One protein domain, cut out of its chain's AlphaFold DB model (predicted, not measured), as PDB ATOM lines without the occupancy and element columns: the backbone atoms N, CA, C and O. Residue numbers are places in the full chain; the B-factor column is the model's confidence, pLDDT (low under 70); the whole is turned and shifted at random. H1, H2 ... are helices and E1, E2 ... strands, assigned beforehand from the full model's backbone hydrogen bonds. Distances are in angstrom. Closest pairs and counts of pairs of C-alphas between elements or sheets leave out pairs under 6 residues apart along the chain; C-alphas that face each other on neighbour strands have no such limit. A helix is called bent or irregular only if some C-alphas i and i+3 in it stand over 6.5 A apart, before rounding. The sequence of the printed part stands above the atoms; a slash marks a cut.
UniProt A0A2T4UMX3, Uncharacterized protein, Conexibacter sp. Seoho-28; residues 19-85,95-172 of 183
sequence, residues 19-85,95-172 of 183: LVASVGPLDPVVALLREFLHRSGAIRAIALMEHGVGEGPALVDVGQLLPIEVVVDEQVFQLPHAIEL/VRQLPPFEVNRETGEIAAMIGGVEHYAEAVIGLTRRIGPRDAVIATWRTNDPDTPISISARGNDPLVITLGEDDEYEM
ATOM      1  N   LEU A  19     114.805 155.796 107.585       95.38
ATOM      2  CA  LEU A  19     113.903 156.646 106.810       95.38
ATOM      3  C   LEU A  19     113.695 157.988 107.523       95.38
ATOM      4  O   LEU A  19     113.188 158.033 108.648       95.38
ATOM      5  N   VAL A  20     114.036 159.083 106.850       96.56
ATOM      6  CA  VAL A  20     113.917 160.449 107.371       96.56
ATOM      7  C   VAL A  20     113.206 161.363 106.379       96.56
ATOM      8  O   VAL A  20     113.143 161.102 105.179       96.56
ATOM      9  N   ALA A  21     112.646 162.456 106.896       95.69
ATOM     10  CA  ALA A  21     112.036 163.498 106.070       95.69
ATOM     11  C   ALA A  21     113.032 164.598 105.650       95.69
ATOM     12  O   ALA A  21     112.714 165.414 104.795       95.69
ATOM     13  N   SER A  22     114.205 164.638 106.285       95.56
ATOM     14  CA  SER A  22     115.252 165.644 106.099       95.56
ATOM     15  C   SER A  22     116.562 165.096 106.664       95.56
ATOM     16  O   SER A  22     116.554 164.357 107.653       95.56
ATOM     17  N   VAL A  23     117.674 165.482 106.045       94.31
ATOM     18  CA  VAL A  23     119.057 165.276 106.511       94.31
ATOM     19  C   VAL A  23     119.700 166.603 106.935       94.31
ATOM     20  O   VAL A  23     120.921 166.731 107.042       94.31
ATOM     21  N   GLY A  24     118.867 167.614 107.200       93.56
ATOM     22  CA  GLY A  24     119.261 168.915 107.722       93.56
ATOM     23  C   GLY A  24     120.189 169.663 106.759       93.56
ATOM     24  O   GLY A  24     119.772 169.973 105.644       93.56
ATOM     25  N   PRO A  25     121.442 169.978 107.142       92.75
ATOM     26  CA  PRO A  25     122.355 170.752 106.295       92.75
ATOM     27  C   PRO A  25     122.651 170.152 104.911       92.75
ATOM     28  O   PRO A  25     123.129 170.878 104.045       92.75
ATOM     29  N   LEU A  26     122.376 168.860 104.694       95.12
ATOM     30  CA  LEU A  26     122.556 168.194 103.399       95.12
ATOM     31  C   LEU A  26     121.331 168.293 102.473       95.12
ATOM     32  O   LEU A  26     121.446 167.973 101.289       95.12
ATOM     33  N   ASP A  27     120.186 168.786 102.957       97.00
ATOM     34  CA  ASP A  27     118.970 168.952 102.148       97.00
ATOM     35  C   ASP A  27     119.197 169.790 100.868       97.00
ATOM     36  O   ASP A  27     118.681 169.405  99.815       97.00
ATOM     37  N   PRO A  28     119.995 170.884 100.874       96.75
ATOM     38  CA  PRO A  28     120.296 171.626  99.649       96.75
ATOM     39  C   PRO A  28     121.051 170.799  98.602       96.75
ATOM     40  O   PRO A  28     120.797 170.951  97.409       96.75
ATOM     41  N   VAL A  29     121.950 169.903  99.030       96.75
ATOM     42  CA  VAL A  29     122.706 169.019  98.124       96.75
ATOM     43  C   VAL A  29     121.779 167.961  97.535       96.75
ATOM     44  O   VAL A  29     121.795 167.740  96.325       96.75
ATOM     45  N   VAL A  30     120.909 167.375  98.362       97.81
ATOM     46  CA  VAL A  30     119.860 166.451  97.906       97.81
ATOM     47  C   VAL A  30     118.970 167.116  96.852       97.81
ATOM     48  O   VAL A  30     118.743 166.549  95.780       97.81
ATOM     49  N   ALA A  31     118.489 168.333  97.121       98.00
ATOM     50  CA  ALA A  31     117.655 169.081  96.187       98.00
ATOM     51  C   ALA A  31     118.395 169.398  94.875       98.00
ATOM     52  O   ALA A  31     117.831 169.191  93.800       98.00
ATOM     53  N   LEU A  32     119.655 169.843  94.959       98.12
ATOM     54  CA  LEU A  32     120.503 170.147  93.805       98.12
ATOM     55  C   LEU A  32     120.724 168.922  92.912       98.12
ATOM     56  O   LEU A  32     120.485 169.001  91.707       98.12
ATOM     57  N   LEU A  33     121.155 167.791  93.481       98.38
ATOM     58  CA  LEU A  33     121.414 166.571  92.712       98.38
ATOM     59  C   LEU A  33     120.136 166.005  92.098       98.38
ATOM     60  O   LEU A  33     120.154 165.561  90.952       98.38
ATOM     61  N   ARG A  34     119.010 166.062  92.819       97.94
ATOM     62  CA  ARG A  34     117.715 165.620  92.292       97.94
ATOM     63  C   ARG A  34     117.251 166.467  91.113       97.94
ATOM     64  O   ARG A  34     116.870 165.908  90.085       97.94
ATOM     65  N   GLU A  35     117.305 167.790  91.241       97.81
ATOM     66  CA  GLU A  35     116.927 168.693  90.152       97.81
ATOM     67  C   GLU A  35     117.877 168.533  88.955       97.81
ATOM     68  O   GLU A  35     117.432 168.460  87.807       97.81
ATOM     69  N   PHE A  36     119.183 168.392  89.202       98.31
ATOM     70  CA  PHE A  36     120.154 168.080  88.157       98.31
ATOM     71  C   PHE A  36     119.839 166.766  87.443       98.31
ATOM     72  O   PHE A  36     119.852 166.726  86.212       98.31
ATOM     73  N   LEU A  37     119.538 165.697  88.184       97.88
ATOM     74  CA  LEU A  37     119.202 164.392  87.620       97.88
ATOM     75  C   LEU A  37     117.994 164.508  86.681       97.88
ATOM     76  O   LEU A  37     118.022 164.000  85.560       97.88
ATOM     77  N   HIS A  38     116.959 165.244  87.093       96.44
ATOM     78  CA  HIS A  38     115.771 165.479  86.270       96.44
ATOM     79  C   HIS A  38     116.062 166.327  85.024       96.44
ATOM     80  O   HIS A  38     115.631 165.955  83.930       96.44
ATOM     81  N   ARG A  39     116.832 167.418  85.139       97.19
ATOM     82  CA  ARG A  39     117.176 168.288  83.993       97.19
ATOM     83  C   ARG A  39     118.133 167.637  82.996       97.19
ATOM     84  O   ARG A  39     118.002 167.854  81.793       97.19
ATOM     85  N   SER A  40     119.092 166.854  83.485       97.50
ATOM     86  CA  SER A  40     120.138 166.221  82.672       97.50
ATOM     87  C   SER A  40     119.718 164.884  82.070       97.50
ATOM     88  O   SER A  40     120.307 164.458  81.081       97.50
ATOM     89  N   GLY A  41     118.706 164.219  82.639       97.06
ATOM     90  CA  GLY A  41     118.325 162.867  82.230       97.06
ATOM     91  C   GLY A  41     119.300 161.793  82.717       97.06
ATOM     92  O   GLY A  41     119.264 160.670  82.211       97.06
ATOM     93  N   ALA A  42     120.165 162.128  83.679       97.94
ATOM     94  CA  ALA A  42     121.019 161.163  84.355       97.94
ATOM     95  C   ALA A  42     120.173 160.075  85.040       97.94
ATOM     96  O   ALA A  42     119.027 160.291  85.445       97.94
ATOM     97  N   ILE A  43     120.749 158.885  85.173       97.75
ATOM     98  CA  ILE A  43     120.159 157.780  85.932       97.75
ATOM     99  C   ILE A  43     120.646 157.727  87.373       97.75
ATOM    100  O   ILE A  43     119.973 157.126  88.210       97.75
ATOM    101  N   ARG A  44     121.786 158.359  87.657       98.44
ATOM    102  CA  ARG A  44     122.351 158.489  88.995       98.44
ATOM    103  C   ARG A  44     123.185 159.761  89.077       98.44
ATOM    104  O   ARG A  44     123.853 160.117  88.105       98.44
ATOM    105  N   ALA A  45     123.130 160.439  90.213       98.62
ATOM    106  CA  ALA A  45     123.990 161.561  90.548       98.62
ATOM    107  C   ALA A  45     124.433 161.412  92.005       98.62
ATOM    108  O   ALA A  45     123.594 161.285  92.896       98.62
ATOM    109  N   ILE A  46     125.741 161.414  92.232       98.56
ATOM    110  CA  ILE A  46     126.368 161.190  93.531       98.56
ATOM    111  C   ILE A  46     127.230 162.403  93.861       98.56
ATOM    112  O   ILE A  46     127.987 162.862  93.008       98.56
ATOM    113  N   ALA A  47     127.154 162.897  95.093       97.81
ATOM    114  CA  ALA A  47     128.128 163.829  95.648       97.81
ATOM    115  C   ALA A  47     128.850 163.198  96.837       97.81
ATOM    116  O   ALA A  47     128.208 162.691  97.757       97.81
ATOM    117  N   LEU A  48     130.178 163.274  96.830       95.88
ATOM    118  CA  LEU A  48     131.035 163.007  97.980       95.88
ATOM    119  C   LEU A  48     131.518 164.344  98.527       95.88
ATOM    120  O   LEU A  48     132.234 165.073  97.840       95.88
ATOM    121  N   MET A  49     131.138 164.643  99.761       92.75
ATOM    122  CA  MET A  49     131.513 165.864 100.458       92.75
ATOM    123  C   MET A  49     132.577 165.551 101.501       92.75
ATOM    124  O   MET A  49     132.390 164.657 102.326       92.75
ATOM    125  N   GLU A  50     133.680 166.297 101.492       85.56
ATOM    126  CA  GLU A  50     134.750 166.129 102.486       85.56
ATOM    127  C   GLU A  50     134.279 166.563 103.885       85.56
ATOM    128  O   GLU A  50     134.690 165.975 104.882       85.56
ATOM    129  N   HIS A  51     133.388 167.561 103.950       78.06
ATOM    130  CA  HIS A  51     132.834 168.106 105.192       78.06
ATOM    131  C   HIS A  51     131.299 168.191 105.104       78.06
ATOM    132  O   HIS A  51     130.741 169.139 104.553       78.06
ATOM    133  N   GLY A  52     130.616 167.185 105.638       65.75
ATOM    134  CA  GLY A  52     129.165 167.080 105.774       65.75
ATOM    135  C   GLY A  52     128.630 167.603 107.114       65.75
ATOM    136  O   GLY A  52     129.214 168.482 107.755       65.75
ATOM    137  N   VAL A  53     127.480 167.066 107.550       61.44
ATOM    138  CA  VAL A  53     126.874 167.410 108.850       61.44
ATOM    139  C   VAL A  53     127.841 167.026 109.970       61.44
ATOM    140  O   VAL A  53     128.161 165.858 110.124       61.44
ATOM    141  N   GLY A  54     128.286 167.995 110.773       60.28
ATOM    142  CA  GLY A  54     129.186 167.720 111.900       60.28
ATOM    143  C   GLY A  54     130.679 167.624 111.553       60.28
ATOM    144  O   GLY A  54     131.436 167.137 112.382       60.28
ATOM    145  N   GLU A  55     131.103 168.135 110.387       66.75
ATOM    146  CA  GLU A  55     132.509 168.231 109.923       66.75
ATOM    147  C   GLU A  55     133.170 166.916 109.447       66.75
ATOM    148  O   GLU A  55     134.329 166.950 109.037       66.75
ATOM    149  N   GLY A  56     132.455 165.783 109.437       80.25
ATOM    150  CA  GLY A  56     132.905 164.506 108.848       80.25
ATOM    151  C   GLY A  56     132.456 164.313 107.390       80.25
ATOM    152  O   GLY A  56     131.553 165.021 106.946       80.25
ATOM    153  N   PRO A  57     133.047 163.383 106.618       90.12
ATOM    154  CA  PRO A  57     132.680 163.169 105.221       90.12
ATOM    155  C   PRO A  57     131.237 162.670 105.074       90.12
ATOM    156  O   PRO A  57     130.738 161.905 105.902       90.12
ATOM    157  N   ALA A  58     130.580 163.070 103.989       94.50
ATOM    158  CA  ALA A  58     129.223 162.643 103.671       94.50
ATOM    159  C   ALA A  58     129.085 162.240 102.200       94.50
ATOM    160  O   ALA A  58     129.768 162.775 101.328       94.50
ATOM    161  N   LEU A  59     128.166 161.323 101.918       96.31
ATOM    162  CA  LEU A  59     127.803 160.908 100.566       96.31
ATOM    163  C   LEU A  59     126.307 161.129 100.364       96.31
ATOM    164  O   LEU A  59     125.516 160.758 101.223       96.31
ATOM    165  N   VAL A  60     125.920 161.730  99.243       97.88
ATOM    166  CA  VAL A  60     124.519 161.833  98.808       97.88
ATOM    167  C   VAL A  60     124.402 161.137  97.466       97.88
ATOM    168  O   VAL A  60     125.093 161.511  96.523       97.88
ATOM    169  N   ASP A  61     123.516 160.155  97.380       98.50
ATOM    170  CA  ASP A  61     123.264 159.354  96.192       98.50
ATOM    171  C   ASP A  61     121.809 159.490  95.764       98.50
ATOM    172  O   ASP A  61     120.873 159.157  96.497       98.50
ATOM    173  N   VAL A  62     121.619 160.010  94.557       98.56
ATOM    174  CA  VAL A  62     120.307 160.189  93.956       98.56
ATOM    175  C   VAL A  62     120.214 159.302  92.725       98.56
ATOM    176  O   VAL A  62     120.785 159.606  91.678       98.56
ATOM    177  N   GLY A  63     119.447 158.221  92.835       97.50
ATOM    178  CA  GLY A  63     119.067 157.374  91.709       97.50
ATOM    179  C   GLY A  63     117.773 157.837  91.036       97.50
ATOM    180  O   GLY A  63     116.877 158.405  91.660       97.50
ATOM    181  N   GLN A  64     117.628 157.563  89.741       93.88
ATOM    182  CA  GLN A  64     116.383 157.820  89.023       93.88
ATOM    183  C   GLN A  64     115.257 156.931  89.571       93.88
ATOM    184  O   GLN A  64     115.258 155.723  89.353       93.88
ATOM    185  N   LEU A  65     114.254 157.555  90.202       90.50
ATOM    186  CA  LEU A  65     113.072 156.890  90.775       90.50
ATOM    187  C   LEU A  65     113.386 155.926  91.935       90.50
ATOM    188  O   LEU A  65     112.550 155.086  92.270       90.50
ATOM    189  N   LEU A  66     114.560 156.055  92.554       94.75
ATOM    190  CA  LEU A  66     114.963 155.289  93.734       94.75
ATOM    191  C   LEU A  66     114.902 156.181  94.982       94.75
ATOM    192  O   LEU A  66     114.948 157.405  94.851       94.75
ATOM    193  N   PRO A  67     114.778 155.615  96.197       96.94
ATOM    194  CA  PRO A  67     115.034 156.375  97.416       96.94
ATOM    195  C   PRO A  67     116.386 157.091  97.330       96.94
ATOM    196  O   PRO A  67     117.342 156.553  96.777       96.94
ATOM    197  N   ILE A  68     116.442 158.308  97.859       98.31
ATOM    198  CA  ILE A  68     117.698 159.046  97.986       98.31
ATOM    199  C   ILE A  68     118.421 158.488  99.200       98.31
ATOM    200  O   ILE A  68     117.815 158.410 100.271       98.31
ATOM    201  N   GLU A  69     119.694 158.147  99.044       98.06
ATOM    202  CA  GLU A  69     120.530 157.664 100.139       98.06
ATOM    203  C   GLU A  69     121.528 158.737 100.554       98.06
ATOM    204  O   GLU A  69     122.140 159.409  99.724       98.06
ATOM    205  N   VAL A  70     121.679 158.915 101.861       97.00
ATOM    206  CA  VAL A  70     122.641 159.843 102.445       97.00
ATOM    207  C   VAL A  70     123.439 159.096 103.497       97.00
ATOM    208  O   VAL A  70     122.860 158.558 104.435       97.00
ATOM    209  N   VAL A  71     124.759 159.069 103.348       95.06
ATOM    210  CA  VAL A  71     125.668 158.406 104.284       95.06
ATOM    211  C   VAL A  71     126.458 159.462 105.042       95.06
ATOM    212  O   VAL A  71     127.108 160.302 104.421       95.06
ATOM    213  N   VAL A  72     126.408 159.419 106.373       91.75
ATOM    214  CA  VAL A  72     127.187 160.284 107.274       91.75
ATOM    215  C   VAL A  72     127.702 159.418 108.413       91.75
ATOM    216  O   VAL A  72     126.903 158.713 109.023       91.75
ATOM    217  N   ASP A  73     129.007 159.462 108.693       86.31
ATOM    218  CA  ASP A  73     129.631 158.692 109.782       86.31
ATOM    219  C   ASP A  73     129.197 157.210 109.794       86.31
ATOM    220  O   ASP A  73     128.788 156.672 110.819       86.31
ATOM    221  N   GLU A  74     129.240 156.571 108.617       83.50
ATOM    222  CA  GLU A  74     128.839 155.171 108.368       83.50
ATOM    223  C   GLU A  74     127.331 154.880 108.481       83.50
ATOM    224  O   GLU A  74     126.883 153.821 108.053       83.50
ATOM    225  N   GLN A  75     126.517 155.833 108.936       90.75
ATOM    226  CA  GLN A  75     125.069 155.677 109.019       90.75
ATOM    227  C   GLN A  75     124.376 156.029 107.698       90.75
ATOM    228  O   GLN A  75     124.599 157.101 107.133       90.75
ATOM    229  N   VAL A  76     123.467 155.155 107.252       94.44
ATOM    230  CA  VAL A  76     122.647 155.353 106.046       94.44
ATOM    231  C   VAL A  76     121.276 155.925 106.403       94.44
ATOM    232  O   VAL A  76     120.497 155.340 107.162       94.44
ATOM    233  N   PHE A  77     120.951 157.062 105.799       96.06
ATOM    234  CA  PHE A  77     119.639 157.691 105.831       96.06
ATOM    235  C   PHE A  77     118.978 157.567 104.465       96.06
ATOM    236  O   PHE A  77     119.625 157.758 103.438       96.06
ATOM    237  N   GLN A  78     117.675 157.303 104.451       97.75
ATOM    238  CA  GLN A  78     116.887 157.274 103.224       97.75
ATOM    239  C   GLN A  78     115.824 158.363 103.232       97.75
ATOM    240  O   GLN A  78     115.137 158.566 104.234       97.75
ATOM    241  N   LEU A  79     115.653 159.029 102.091       97.75
ATOM    242  CA  LEU A  79     114.552 159.952 101.844       97.75
ATOM    243  C   LEU A  79     113.705 159.451 100.663       97.75
ATOM    244  O   LEU A  79     114.249 158.946  99.675       97.75
ATOM    245  N   PRO A  80     112.371 159.621 100.695       97.19
ATOM    246  CA  PRO A  80     111.542 159.397  99.516       97.19
ATOM    247  C   PRO A  80     111.988 160.283  98.344       97.19
ATOM    248  O   PRO A  80     112.151 161.489  98.513       97.19
ATOM    249  N   HIS A  81     112.091 159.722  97.131       95.06
ATOM    250  CA  HIS A  81     112.569 160.451  95.938       95.06
ATOM    251  C   HIS A  81     111.865 161.796  95.713       95.06
ATOM    252  O   HIS A  81     112.491 162.794  95.368       95.06
ATOM    253  N   ALA A  82     110.544 161.822  95.897       93.81
ATOM    254  CA  ALA A  82     109.690 162.977  95.623       93.81
ATOM    255  C   ALA A  82     109.437 163.865  96.854       93.81
ATOM    256  O   ALA A  82     108.485 164.640  96.852       93.81
ATOM    257  N   ILE A  83     110.239 163.743  97.916       95.62
ATOM    258  CA  ILE A  83     110.021 164.523  99.137       95.62
ATOM    259  C   ILE A  83     110.164 166.033  98.898       95.62
ATOM    260  O   ILE A  83     111.081 166.488  98.210       95.62
ATOM    261  N   GLU A  84     109.269 166.827  99.474       94.50
ATOM    262  CA  GLU A  84     109.411 168.283  99.501       94.50
ATOM    263  C   GLU A  84     110.370 168.659 100.636       94.50
ATOM    264  O   GLU A  84     110.117 168.332 101.795       94.50
ATOM    265  N   LEU A  85     111.486 169.305 100.292       96.69
ATOM    266  CA  LEU A  85     112.482 169.791 101.249       96.69
ATOM    267  C   LEU A  85     112.301 171.299 101.428       96.69
ATOM    268  O   LEU A  85     112.108 172.014 100.444       96.69
ATOM    269  N   VAL A  95     122.206 172.467  81.825       96.75
ATOM    270  CA  VAL A  95     122.243 171.114  81.294       96.75
ATOM    271  C   VAL A  95     120.945 170.852  80.548       96.75
ATOM    272  O   VAL A  95     119.894 171.427  80.837       96.75
ATOM    273  N   ARG A  96     121.031 169.993  79.542       93.81
ATOM    274  CA  ARG A  96     119.918 169.592  78.686       93.81
ATOM    275  C   ARG A  96     120.066 168.112  78.429       93.81
ATOM    276  O   ARG A  96     121.190 167.650  78.264       93.81
ATOM    277  N   GLN A  97     118.947 167.408  78.360       95.62
ATOM    278  CA  GLN A  97     118.944 166.001  77.988       95.62
ATOM    279  C   GLN A  97     119.361 165.861  76.522       95.62
ATOM    280  O   GLN A  97     118.741 166.446  75.630       95.62
ATOM    281  N   LEU A  98     120.416 165.092  76.284       94.50
ATOM    282  CA  LEU A  98     120.866 164.699  74.954       94.50
ATOM    283  C   LEU A  98     120.342 163.290  74.627       94.50
ATOM    284  O   LEU A  98     120.041 162.519  75.543       94.50
ATOM    285  N   PRO A  99     120.229 162.922  73.339       92.69
ATOM    286  CA  PRO A  99     120.028 161.531  72.950       92.69
ATOM    287  C   PRO A  99     121.115 160.623  73.557       92.69
ATOM    288  O   PRO A  99     122.241 161.094  73.737       92.69
ATOM    289  N   PRO A 100     120.812 159.340  73.837       92.56
ATOM    290  CA  PRO A 100     121.814 158.393  74.316       92.56
ATOM    291  C   PRO A 100     123.025 158.343  73.381       92.56
ATOM    292  O   PRO A 100     122.862 158.323  72.160       92.56
ATOM    293  N   PHE A 101     124.226 158.328  73.954       94.75
ATOM    294  CA  PHE A 101     125.458 158.180  73.180       94.75
ATOM    295  C   PHE A 101     125.621 156.740  72.705       94.75
ATOM    296  O   PHE A 101     125.160 155.807  73.365       94.75
ATOM    297  N   GLU A 102     126.289 156.563  71.570       93.94
ATOM    298  CA  GLU A 102     126.743 155.250  71.134       93.94
ATOM    299  C   GLU A 102     128.148 155.021  71.684       93.94
ATOM    300  O   GLU A 102     129.042 155.833  71.445       93.94
ATOM    301  N   VAL A 103     128.340 153.943  72.443       91.50
ATOM    302  CA  VAL A 103     129.627 153.644  73.076       91.50
ATOM    303  C   VAL A 103     130.175 152.324  72.558       91.50
ATOM    304  O   VAL A 103     129.465 151.322  72.512       91.50
ATOM    305  N   ASN A 104     131.453 152.325  72.185       88.00
ATOM    306  CA  ASN A 104     132.211 151.116  71.914       88.00
ATOM    307  C   ASN A 104     133.214 150.883  73.045       88.00
ATOM    308  O   ASN A 104     134.261 151.527  73.104       88.00
ATOM    309  N   ARG A 105     132.891 149.936  73.928       81.81
ATOM    310  CA  ARG A 105     133.723 149.592  75.086       81.81
ATOM    311  C   ARG A 105     135.095 149.039  74.687       81.81
ATOM    312  O   ARG A 105     136.081 149.338  75.342       81.81
ATOM    313  N   GLU A 106     135.188 148.286  73.587       84.00
ATOM    314  CA  GLU A 106     136.460 147.688  73.151       84.00
ATOM    315  C   GLU A 106     137.479 148.741  72.693       84.00
ATOM    316  O   GLU A 106     138.685 148.539  72.839       84.00
ATOM    317  N   THR A 107     137.010 149.851  72.113       86.44
ATOM    318  CA  THR A 107     137.875 150.915  71.574       86.44
ATOM    319  C   THR A 107     137.924 152.169  72.443       86.44
ATOM    320  O   THR A 107     138.792 153.013  72.221       86.44
ATOM    321  N   GLY A 108     137.023 152.305  73.419       84.81
ATOM    322  CA  GLY A 108     136.853 153.532  74.200       84.81
ATOM    323  C   GLY A 108     136.244 154.686  73.400       84.81
ATOM    324  O   GLY A 108     136.379 155.848  73.777       84.81
ATOM    325  N   GLU A 109     135.615 154.398  72.260       89.75
ATOM    326  CA  GLU A 109     135.053 155.421  71.382       89.75
ATOM    327  C   GLU A 109     133.618 155.771  71.786       89.75
ATOM    328  O   GLU A 109     132.774 154.897  71.996       89.75
ATOM    329  N   ILE A 110     133.333 157.073  71.828       92.75
ATOM    330  CA  ILE A 110     132.000 157.621  72.078       92.75
ATOM    331  C   ILE A 110     131.549 158.356  70.817       92.75
ATOM    332  O   ILE A 110     132.112 159.387  70.443       92.75
ATOM    333  N   ALA A 111     130.505 157.851  70.169       92.31
ATOM    334  CA  ALA A 111     129.807 158.558  69.109       92.31
ATOM    335  C   ALA A 111     128.640 159.356  69.714       92.31
ATOM    336  O   ALA A 111     127.635 158.817  70.181       92.31
ATOM    337  N   ALA A 112     128.794 160.679  69.703       90.62
ATOM    338  CA  ALA A 112     127.837 161.642  70.232       90.62
ATOM    339  C   ALA A 112     127.659 162.820  69.263       90.62
ATOM    340  O   ALA A 112     128.420 162.998  68.308       90.62
ATOM    341  N   MET A 113     126.659 163.666  69.524       90.38
ATOM    342  CA  MET A 113     126.625 164.991  68.899       90.38
ATOM    343  C   MET A 113     127.899 165.757  69.270       90.38
ATOM    344  O   MET A 113     128.385 165.637  70.393       90.38
ATOM    345  N   ILE A 114     128.426 166.556  68.340       90.12
ATOM    346  CA  ILE A 114     129.608 167.395  68.588       90.12
ATOM    347  C   ILE A 114     129.350 168.270  69.821       90.12
ATOM    348  O   ILE A 114     128.328 168.955  69.876       90.12
ATOM    349  N   GLY A 115     130.268 168.245  70.789       92.06
ATOM    350  CA  GLY A 115     130.128 168.974  72.050       92.06
ATOM    351  C   GLY A 115     129.235 168.281  73.086       92.06
ATOM    352  O   GLY A 115     128.989 168.850  74.142       92.06
ATOM    353  N   GLY A 116     128.689 167.096  72.798       94.44
ATOM    354  CA  GLY A 116     127.736 166.421  73.681       94.44
ATOM    355  C   GLY A 116     128.366 165.913  74.976       94.44
ATOM    356  O   GLY A 116     127.775 166.067  76.044       94.44
ATOM    357  N   VAL A 117     129.570 165.342  74.892       95.38
ATOM    358  CA  VAL A 117     130.307 164.867  76.073       95.38
ATOM    359  C   VAL A 117     130.828 166.065  76.869       95.38
ATOM    360  O   VAL A 117     130.687 166.100  78.088       95.38
ATOM    361  N   GLU A 118     131.342 167.083  76.176       95.56
ATOM    362  CA  GLU A 118     131.777 168.351  76.762       95.56
ATOM    363  C   GLU A 118     130.641 169.034  77.529       95.56
ATOM    364  O   GLU A 118     130.841 169.468  78.655       95.56
ATOM    365  N   HIS A 119     129.432 169.067  76.965       96.44
ATOM    366  CA  HIS A 119     128.252 169.658  77.602       96.44
ATOM    367  C   HIS A 119     127.914 168.990  78.940       96.44
ATOM    368  O   HIS A 119     127.671 169.672  79.937       96.44
ATOM    369  N   TYR A 120     127.930 167.655  79.003       97.19
ATOM    370  CA  TYR A 120     127.736 166.958  80.277       97.19
ATOM    371  C   TYR A 120     128.913 167.158  81.235       97.19
ATOM    372  O   TYR A 120     128.687 167.363  82.426       97.19
ATOM    373  N   ALA A 121     130.147 167.182  80.734       96.75
ATOM    374  CA  ALA A 121     131.330 167.452  81.543       96.75
ATOM    375  C   ALA A 121     131.298 168.848  82.188       96.75
ATOM    376  O   ALA A 121     131.514 168.978  83.395       96.75
ATOM    377  N   GLU A 122     130.944 169.885  81.427       96.06
ATOM    378  CA  GLU A 122     130.749 171.247  81.933       96.06
ATOM    379  C   GLU A 122     129.668 171.294  83.016       96.06
ATOM    380  O   GLU A 122     129.838 171.969  84.036       96.06
ATOM    381  N   ALA A 123     128.580 170.545  82.831       96.94
ATOM    382  CA  ALA A 123     127.495 170.482  83.796       96.94
ATOM    383  C   ALA A 123     127.927 169.810  85.116       96.94
ATOM    384  O   ALA A 123     127.615 170.326  86.189       96.94
ATOM    385  N   VAL A 124     128.704 168.720  85.062       97.44
ATOM    386  CA  VAL A 124     129.242 168.046  86.263       97.44
ATOM    387  C   VAL A 124     130.265 168.922  86.988       97.44
ATOM    388  O   VAL A 124     130.187 169.078  88.205       97.44
ATOM    389  N   ILE A 125     131.160 169.597  86.263       95.38
ATOM    390  CA  ILE A 125     132.055 170.615  86.845       95.38
ATOM    391  C   ILE A 125     131.239 171.769  87.454       95.38
ATOM    392  O   ILE A 125     131.588 172.346  88.485       95.38
ATOM    393  N   GLY A 126     130.121 172.126  86.828       95.12
ATOM    394  CA  GLY A 126     129.184 173.109  87.348       95.12
ATOM    395  C   GLY A 126     128.563 172.702  88.685       95.12
ATOM    396  O   GLY A 126     128.338 173.583  89.519       95.12
ATOM    397  N   LEU A 127     128.313 171.405  88.905       95.56
ATOM    398  CA  LEU A 127     127.835 170.870  90.183       95.56
ATOM    399  C   LEU A 127     128.905 170.929  91.268       95.56
ATOM    400  O   LEU A 127     128.615 171.418  92.359       95.56
ATOM    401  N   THR A 128     130.138 170.496  90.981       94.00
ATOM    402  CA  THR A 128     131.217 170.522  91.985       94.00
ATOM    403  C   THR A 128     131.443 171.939  92.507       94.00
ATOM    404  O   THR A 128     131.524 172.151  93.711       94.00
ATOM    405  N   ARG A 129     131.406 172.950  91.628       92.38
ATOM    406  CA  ARG A 129     131.521 174.373  92.007       92.38
ATOM    407  C   ARG A 129     130.412 174.872  92.941       92.38
ATOM    408  O   ARG A 129     130.634 175.855  93.645       92.38
ATOM    409  N   ARG A 130     129.231 174.249  92.917       93.06
ATOM    410  CA  ARG A 130     128.072 174.620  93.751       93.06
ATOM    411  C   ARG A 130     128.069 173.921  95.102       93.06
ATOM    412  O   ARG A 130     127.530 174.476  96.052       93.06
ATOM    413  N   ILE A 131     128.653 172.728  95.170       91.44
ATOM    414  CA  ILE A 131     128.758 171.946  96.405       91.44
ATOM    415  C   ILE A 131     130.001 172.396  97.181       91.44
ATOM    416  O   ILE A 131     129.877 172.892  98.298       91.44
ATOM    417  N   GLY A 132     131.176 172.353  96.548       88.56
ATOM    418  CA  GLY A 132     132.415 172.832  97.146       88.56
ATOM    419  C   GLY A 132     133.677 172.421  96.375       88.56
ATOM    420  O   GLY A 132     133.695 171.440  95.635       88.56
ATOM    421  N   PRO A 133     134.788 173.163  96.538       83.25
ATOM    422  CA  PRO A 133     136.006 172.976  95.742       83.25
ATOM    423  C   PRO A 133     136.793 171.698  96.070       83.25
ATOM    424  O   PRO A 133     137.752 171.390  95.366       83.25
ATOM    425  N   ARG A 134     136.448 170.998  97.154       88.06
ATOM    426  CA  ARG A 134     137.086 169.740  97.574       88.06
ATOM    427  C   ARG A 134     136.171 168.531  97.435       88.06
ATOM    428  O   ARG A 134     136.613 167.409  97.661       88.06
ATOM    429  N   ASP A 135     134.936 168.773  97.022       92.81
ATOM    430  CA  ASP A 135     133.912 167.756  96.904       92.81
ATOM    431  C   ASP A 135     133.938 167.170  95.494       92.81
ATOM    432  O   ASP A 135     134.318 167.833  94.517       92.81
ATOM    433  N   ALA A 136     133.569 165.899  95.403       95.75
ATOM    434  CA  ALA A 136     133.513 165.166  94.153       95.75
ATOM    435  C   ALA A 136     132.060 164.916  93.757       95.75
ATOM    436  O   ALA A 136     131.201 164.691  94.607       95.75
ATOM    437  N   VAL A 137     131.794 164.935  92.457       97.88
ATOM    438  CA  VAL A 137     130.491 164.602  91.888       97.88
ATOM    439  C   VAL A 137     130.681 163.567  90.801       97.88
ATOM    440  O   VAL A 137     131.586 163.700  89.979       97.88
ATOM    441  N   ILE A 138     129.798 162.577  90.787       98.50
ATOM    442  CA  ILE A 138     129.689 161.575  89.732       98.50
ATOM    443  C   ILE A 138     128.274 161.654  89.178       98.50
ATOM    444  O   ILE A 138     127.308 161.612  89.937       98.50
ATOM    445  N   ALA A 139     128.132 161.763  87.865       98.56
ATOM    446  CA  ALA A 139     126.841 161.655  87.200       98.56
ATOM    447  C   ALA A 139     126.902 160.586  86.116       98.56
ATOM    448  O   ALA A 139     127.872 160.522  85.363       98.56
ATOM    449  N   THR A 140     125.858 159.765  86.036       98.31
ATOM    450  CA  THR A 140     125.797 158.612  85.135       98.31
ATOM    451  C   THR A 140     124.595 158.723  84.210       98.31
ATOM    452  O   THR A 140     123.476 158.975  84.665       98.31
ATOM    453  N   TRP A 141     124.794 158.465  82.919       97.88
ATOM    454  CA  TRP A 141     123.749 158.429  81.897       97.88
ATOM    455  C   TRP A 141     123.697 157.068  81.204       97.88
ATOM    456  O   TRP A 141     124.704 156.376  81.061       97.88
ATOM    457  N   ARG A 142     122.501 156.704  80.725       96.19
ATOM    458  CA  ARG A 142     122.348 155.565  79.811       96.19
ATOM    459  C   ARG A 142     122.957 155.901  78.456       96.19
ATOM    460  O   ARG A 142     122.810 157.018  77.961       96.19
ATOM    461  N   THR A 143     123.549 154.893  77.840       95.25
ATOM    462  CA  THR A 143     123.973 154.908  76.440       95.25
ATOM    463  C   THR A 143     123.001 154.040  75.631       95.25
ATOM    464  O   THR A 143     121.937 153.646  76.126       95.25
ATOM    465  N   ASN A 144     123.309 153.780  74.363       90.44
ATOM    466  CA  ASN A 144     122.573 152.804  73.559       90.44
ATOM    467  C   ASN A 144     122.768 151.351  74.038       90.44
ATOM    468  O   ASN A 144     121.947 150.495  73.704       90.44
ATOM    469  N   ASP A 145     123.815 151.096  74.820       91.12
ATOM    470  CA  ASP A 145     124.128 149.819  75.440       91.12
ATOM    471  C   ASP A 145     123.862 149.895  76.957       91.12
ATOM    472  O   ASP A 145     124.564 150.608  77.677       91.12
ATOM    473  N   PRO A 146     122.842 149.192  77.483       89.75
ATOM    474  CA  PRO A 146     122.501 149.261  78.902       89.75
ATOM    475  C   PRO A 146     123.617 148.769  79.834       89.75
ATOM    476  O   PRO A 146     123.625 149.188  80.991       89.75
ATOM    477  N   ASP A 147     124.537 147.935  79.343       90.44
ATOM    478  CA  ASP A 147     125.653 147.388  80.124       90.44
ATOM    479  C   ASP A 147     126.887 148.309  80.107       90.44
ATOM    480  O   ASP A 147     127.842 148.098  80.857       90.44
ATOM    481  N   THR A 148     126.856 149.371  79.293       93.88
ATOM    482  CA  THR A 148     127.943 150.349  79.175       93.88
ATOM    483  C   THR A 148     127.423 151.775  79.407       93.88
ATOM    484  O   THR A 148     127.437 152.601  78.487       93.88
ATOM    485  N   PRO A 149     126.920 152.115  80.612       95.94
ATOM    486  CA  PRO A 149     126.600 153.498  80.949       95.94
ATOM    487  C   PRO A 149     127.845 154.387  80.869       95.94
ATOM    488  O   PRO A 149     128.967 153.927  81.071       95.94
ATOM    489  N   ILE A 150     127.638 155.677  80.616       96.94
ATOM    490  CA  ILE A 150     128.702 156.679  80.706       96.94
ATOM    491  C   ILE A 150     128.589 157.403  82.042       96.94
ATOM    492  O   ILE A 150     127.531 157.950  82.363       96.94
ATOM    493  N   SER A 151     129.676 157.424  82.804       97.81
ATOM    494  CA  SER A 151     129.798 158.224  84.020       97.81
ATOM    495  C   SER A 151     130.830 159.322  83.826       97.81
ATOM    496  O   SER A 151     131.857 159.116  83.186       97.81
ATOM    497  N   ILE A 152     130.551 160.495  84.380       98.00
ATOM    498  CA  ILE A 152     131.488 161.612  84.426       98.00
ATOM    499  C   ILE A 152     131.715 161.977  85.884       98.00
ATOM    500  O   ILE A 152     130.760 162.279  86.605       98.00
ATOM    501  N   SER A 153     132.982 161.986  86.276       97.81
ATOM    502  CA  SER A 153     133.446 162.254  87.630       97.81
ATOM    503  C   SER A 153     134.310 163.508  87.642       97.81
ATOM    504  O   SER A 153     135.269 163.617  86.878       97.81
ATOM    505  N   ALA A 154     133.999 164.458  88.520       96.38
ATOM    506  CA  ALA A 154     134.800 165.664  88.702       96.38
ATOM    507  C   ALA A 154     135.005 165.968  90.186       96.38
ATOM    508  O   ALA A 154     134.122 165.718  91.006       96.38
ATOM    509  N   ARG A 155     136.147 166.570  90.522       93.75
ATOM    510  CA  ARG A 155     136.471 167.032  91.874       93.75
ATOM    511  C   ARG A 155     137.310 168.300  91.798       93.75
ATOM    512  O   ARG A 155     138.459 168.262  91.376       93.75
ATOM    513  N   GLY A 156     136.755 169.434  92.222       84.00
ATOM    514  CA  GLY A 156     137.485 170.707  92.235       84.00
ATOM    515  C   GLY A 156     138.173 171.037  90.901       84.00
ATOM    516  O   GLY A 156     137.501 171.263  89.897       84.00
ATOM    517  N   ASN A 157     139.511 171.086  90.921       79.25
ATOM    518  CA  ASN A 157     140.365 171.315  89.747       79.25
ATOM    519  C   ASN A 157     141.144 170.057  89.316       79.25
ATOM    520  O   ASN A 157     142.069 170.174  88.510       79.25
ATOM    521  N   ASP A 158     140.827 168.894  89.886       91.06
ATOM    522  CA  ASP A 158     141.436 167.632  89.477       91.06
ATOM    523  C   ASP A 158     140.992 167.296  88.040       91.06
ATOM    524  O   ASP A 158     139.916 167.739  87.609       91.06
ATOM    525  N   PRO A 159     141.804 166.540  87.280       92.88
ATOM    526  CA  PRO A 159     141.399 166.025  85.979       92.88
ATOM    527  C   PRO A 159     140.040 165.323  86.049       92.88
ATOM    528  O   PRO A 159     139.763 164.545  86.964       92.88
ATOM    529  N   LEU A 160     139.178 165.628  85.083       95.75
ATOM    530  CA  LEU A 160     137.882 164.974  84.952       95.75
ATOM    531  C   LEU A 160     138.095 163.546  84.454       95.75
ATOM    532  O   LEU A 160     138.911 163.316  83.564       95.75
ATOM    533  N   VAL A 161     137.340 162.600  85.003       97.06
ATOM    534  CA  VAL A 161     137.389 161.195  84.592       97.06
ATOM    535  C   VAL A 161     136.073 160.826  83.923       97.06
ATOM    536  O   VAL A 161     134.998 161.129  84.443       97.06
ATOM    537  N   ILE A 162     136.163 160.184  82.761       96.62
ATOM    538  CA  ILE A 162     135.029 159.559  82.082       96.62
ATOM    539  C   ILE A 162     135.154 158.052  82.265       96.62
ATOM    540  O   ILE A 162     136.199 157.485  81.962       96.62
ATOM    541  N   THR A 163     134.087 157.407  82.721       96.44
ATOM    542  CA  THR A 163     134.021 155.950  82.862       96.44
ATOM    543  C   THR A 163     132.984 155.387  81.901       96.44
ATOM    544  O   THR A 163     131.871 155.915  81.810       96.44
ATOM    545  N   LEU A 164     133.337 154.315  81.195       94.75
ATOM    546  CA  LEU A 164     132.444 153.549  80.329       94.75
ATOM    547  C   LEU A 164     132.199 152.171  80.956       94.75
ATOM    548  O   LEU A 164     133.125 151.384  81.133       94.75
ATOM    549  N   GLY A 165     130.949 151.863  81.300       90.88
ATOM    550  CA  GLY A 165     130.646 150.650  82.058       90.88
ATOM    551  C   GLY A 165     131.143 150.741  83.502       90.88
ATOM    552  O   GLY A 165     130.954 151.766  84.158       90.88
ATOM    553  N   GLU A 166     131.738 149.654  83.995       83.88
ATOM    554  CA  GLU A 166     132.195 149.534  85.389       83.88
ATOM    555  C   GLU A 166     133.685 149.862  85.572       83.88
ATOM    556  O   GLU A 166     134.051 150.374  86.625       83.88
ATOM    557  N   ASP A 167     134.529 149.633  84.554       84.25
ATOM    558  CA  ASP A 167     135.990 149.574  84.749       84.25
ATOM    559  C   ASP A 167     136.813 150.439  83.780       84.25
ATOM    560  O   ASP A 167     137.990 150.697  84.034       84.25
ATOM    561  N   ASP A 168     136.244 150.858  82.644       92.25
ATOM    562  CA  ASP A 168     137.016 151.550  81.608       92.25
ATOM    563  C   ASP A 168     137.054 153.054  81.893       92.25
ATOM    564  O   ASP A 168     136.148 153.805  81.524       92.25
ATOM    565  N   GLU A 169     138.107 153.476  82.592       94.06
ATOM    566  CA  GLU A 169     138.341 154.854  83.020       94.06
ATOM    567  C   GLU A 169     139.292 155.609  82.083       94.06
ATOM    568  O   GLU A 169     140.367 155.132  81.711       94.06
ATOM    569  N   TYR A 170     138.915 156.842  81.756       94.75
ATOM    570  CA  TYR A 170     139.670 157.745  80.899       94.75
ATOM    571  C   TYR A 170     139.835 159.091  81.606       94.75
ATOM    572  O   TYR A 170     138.883 159.863  81.742       94.75
ATOM    573  N   GLU A 171     141.054 159.374  82.065       96.44
ATOM    574  CA  GLU A 171     141.416 160.689  82.594       96.44
ATOM    575  C   GLU A 171     141.546 161.691  81.441       96.44
ATOM    576  O   GLU A 171     142.260 161.457  80.461       96.44
ATOM    577  N   MET A 172     140.847 162.813  81.556       94.94
ATOM    578  CA  MET A 172     140.874 163.877  80.562       94.94
ATOM    579  C   MET A 172     142.015 164.850  80.841       94.94
ATOM    580  O   MET A 172     142.359 165.129  81.987       94.94
TER     581      MET A 172
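What this domain is: This is residues 19 to 85 and 95 to 172 of the 183 residues of an uncharacterized protein of Conexibacter sp. Seoho-28 (UniProt A0A2T4UMX3). One long, twisted sheet of eight strands forms a wall, with two helices covering one of its faces: H1 over one half, around E2 and E1, and H2 over the other half, around E7 and E8. A small separate hairpin, E5 and E6, lies at one end of the long axis, far from E4 at the other end. The printed part has 145 residues, with two named helices and ten named strands in the order H1 E1 E2 E3 E4 E5 E6 H2 E7 E8 E9 E10. The large sheet runs E4 E3 E2 E1 E7 E8 E9 E10, and both sheets are antiparallel. The class is mixed, helices and strands, and the whole is compact, with a radius of gyration of the C-alphas of 15.2 A and spans of 44 by 30 by 25 A.

Where its parts are: H1, residues 24 to 40, begins at C-alpha 24 (119.261, 168.915, 107.722) and is 25.2 A long; it is irregular, with C-alphas 25 and 28 7.0 A apart. E1 is residues 44 to 49, 16.4 A, and E2 58 to 63, 16.6 A. E3 is 68 to 72 and E4 75 to 79. After the cut come E5, 102 to 104, and E6, 109 to 111. H2, residues 116 to 131, is 23.4 A long. E7, 136 to 141, and E8, 150 to 155, are 17.1 A each. E9 is 161 to 164; E10, 168 to 171, ends at C-alpha 171 (141.416, 160.689, 82.594).

How they stand to each other: E1 to E4 and E7 to E10 are two meanders, in each of which every strand after the first is the antiparallel neighbour of the one before. E1 of the one and E7 of the other are neighbours, antiparallel at 176 degrees, with N 46 and O 138 2.8 A apart, within hydrogen-bond range. The edge strands are E4, with N 70 and O 77 of E3 and E4 at 2.8 A, and E10, with N 170 and O 162 of E10 and E9 at 2.8 A. H1 is on the sheet at a height of 8.7 A, over E2, E1 and, only just, E3, with 3 C-alphas on it; the closest C-alphas of H1 and E1 are those of Leu 33 and Ala 45, 6.0 A apart. H2 is on the same face at a height of 8.8 A, over E7 and E8; the closest C-alphas of H2 and E8 are those of Ile 125 and Ala 154, 6.0 A apart. Both helices run slantwise to the strands, on the local plane at 34 degrees to E1 for H1 and 35 degrees to E7 for H2. H1 and H2 are close but not clearly touching, at a shallow tilt of 12 degrees, opposite ways; their closest C-alphas, Val 29 and Ile 131, are 6.9 A apart. The hairpin E5 and E6 has N 111 and O 102 at 2.8 A; the closest C-alphas of E5 and E9, Val 103 and Leu 164, are 7.8 A apart. O i to N i+4 pairs are within hydrogen-bond range in 11 of 13 for H1 and 11 of 12 for H2.

The domain as a whole: The two C-alphas farthest apart, Ala 21 and Thr 107, are 44.9 A apart. Residues 86 to 94 are not printed, and C-alphas 85 and 95 are 22.3 A apart across the cut, which lies in the link from E4 to E5. Of the links printed whole, E1 to E2 and E7 to E8 are short and the others tight. The mean pLDDT of the printed part is 93.1; residues 52 to 55 are under 70.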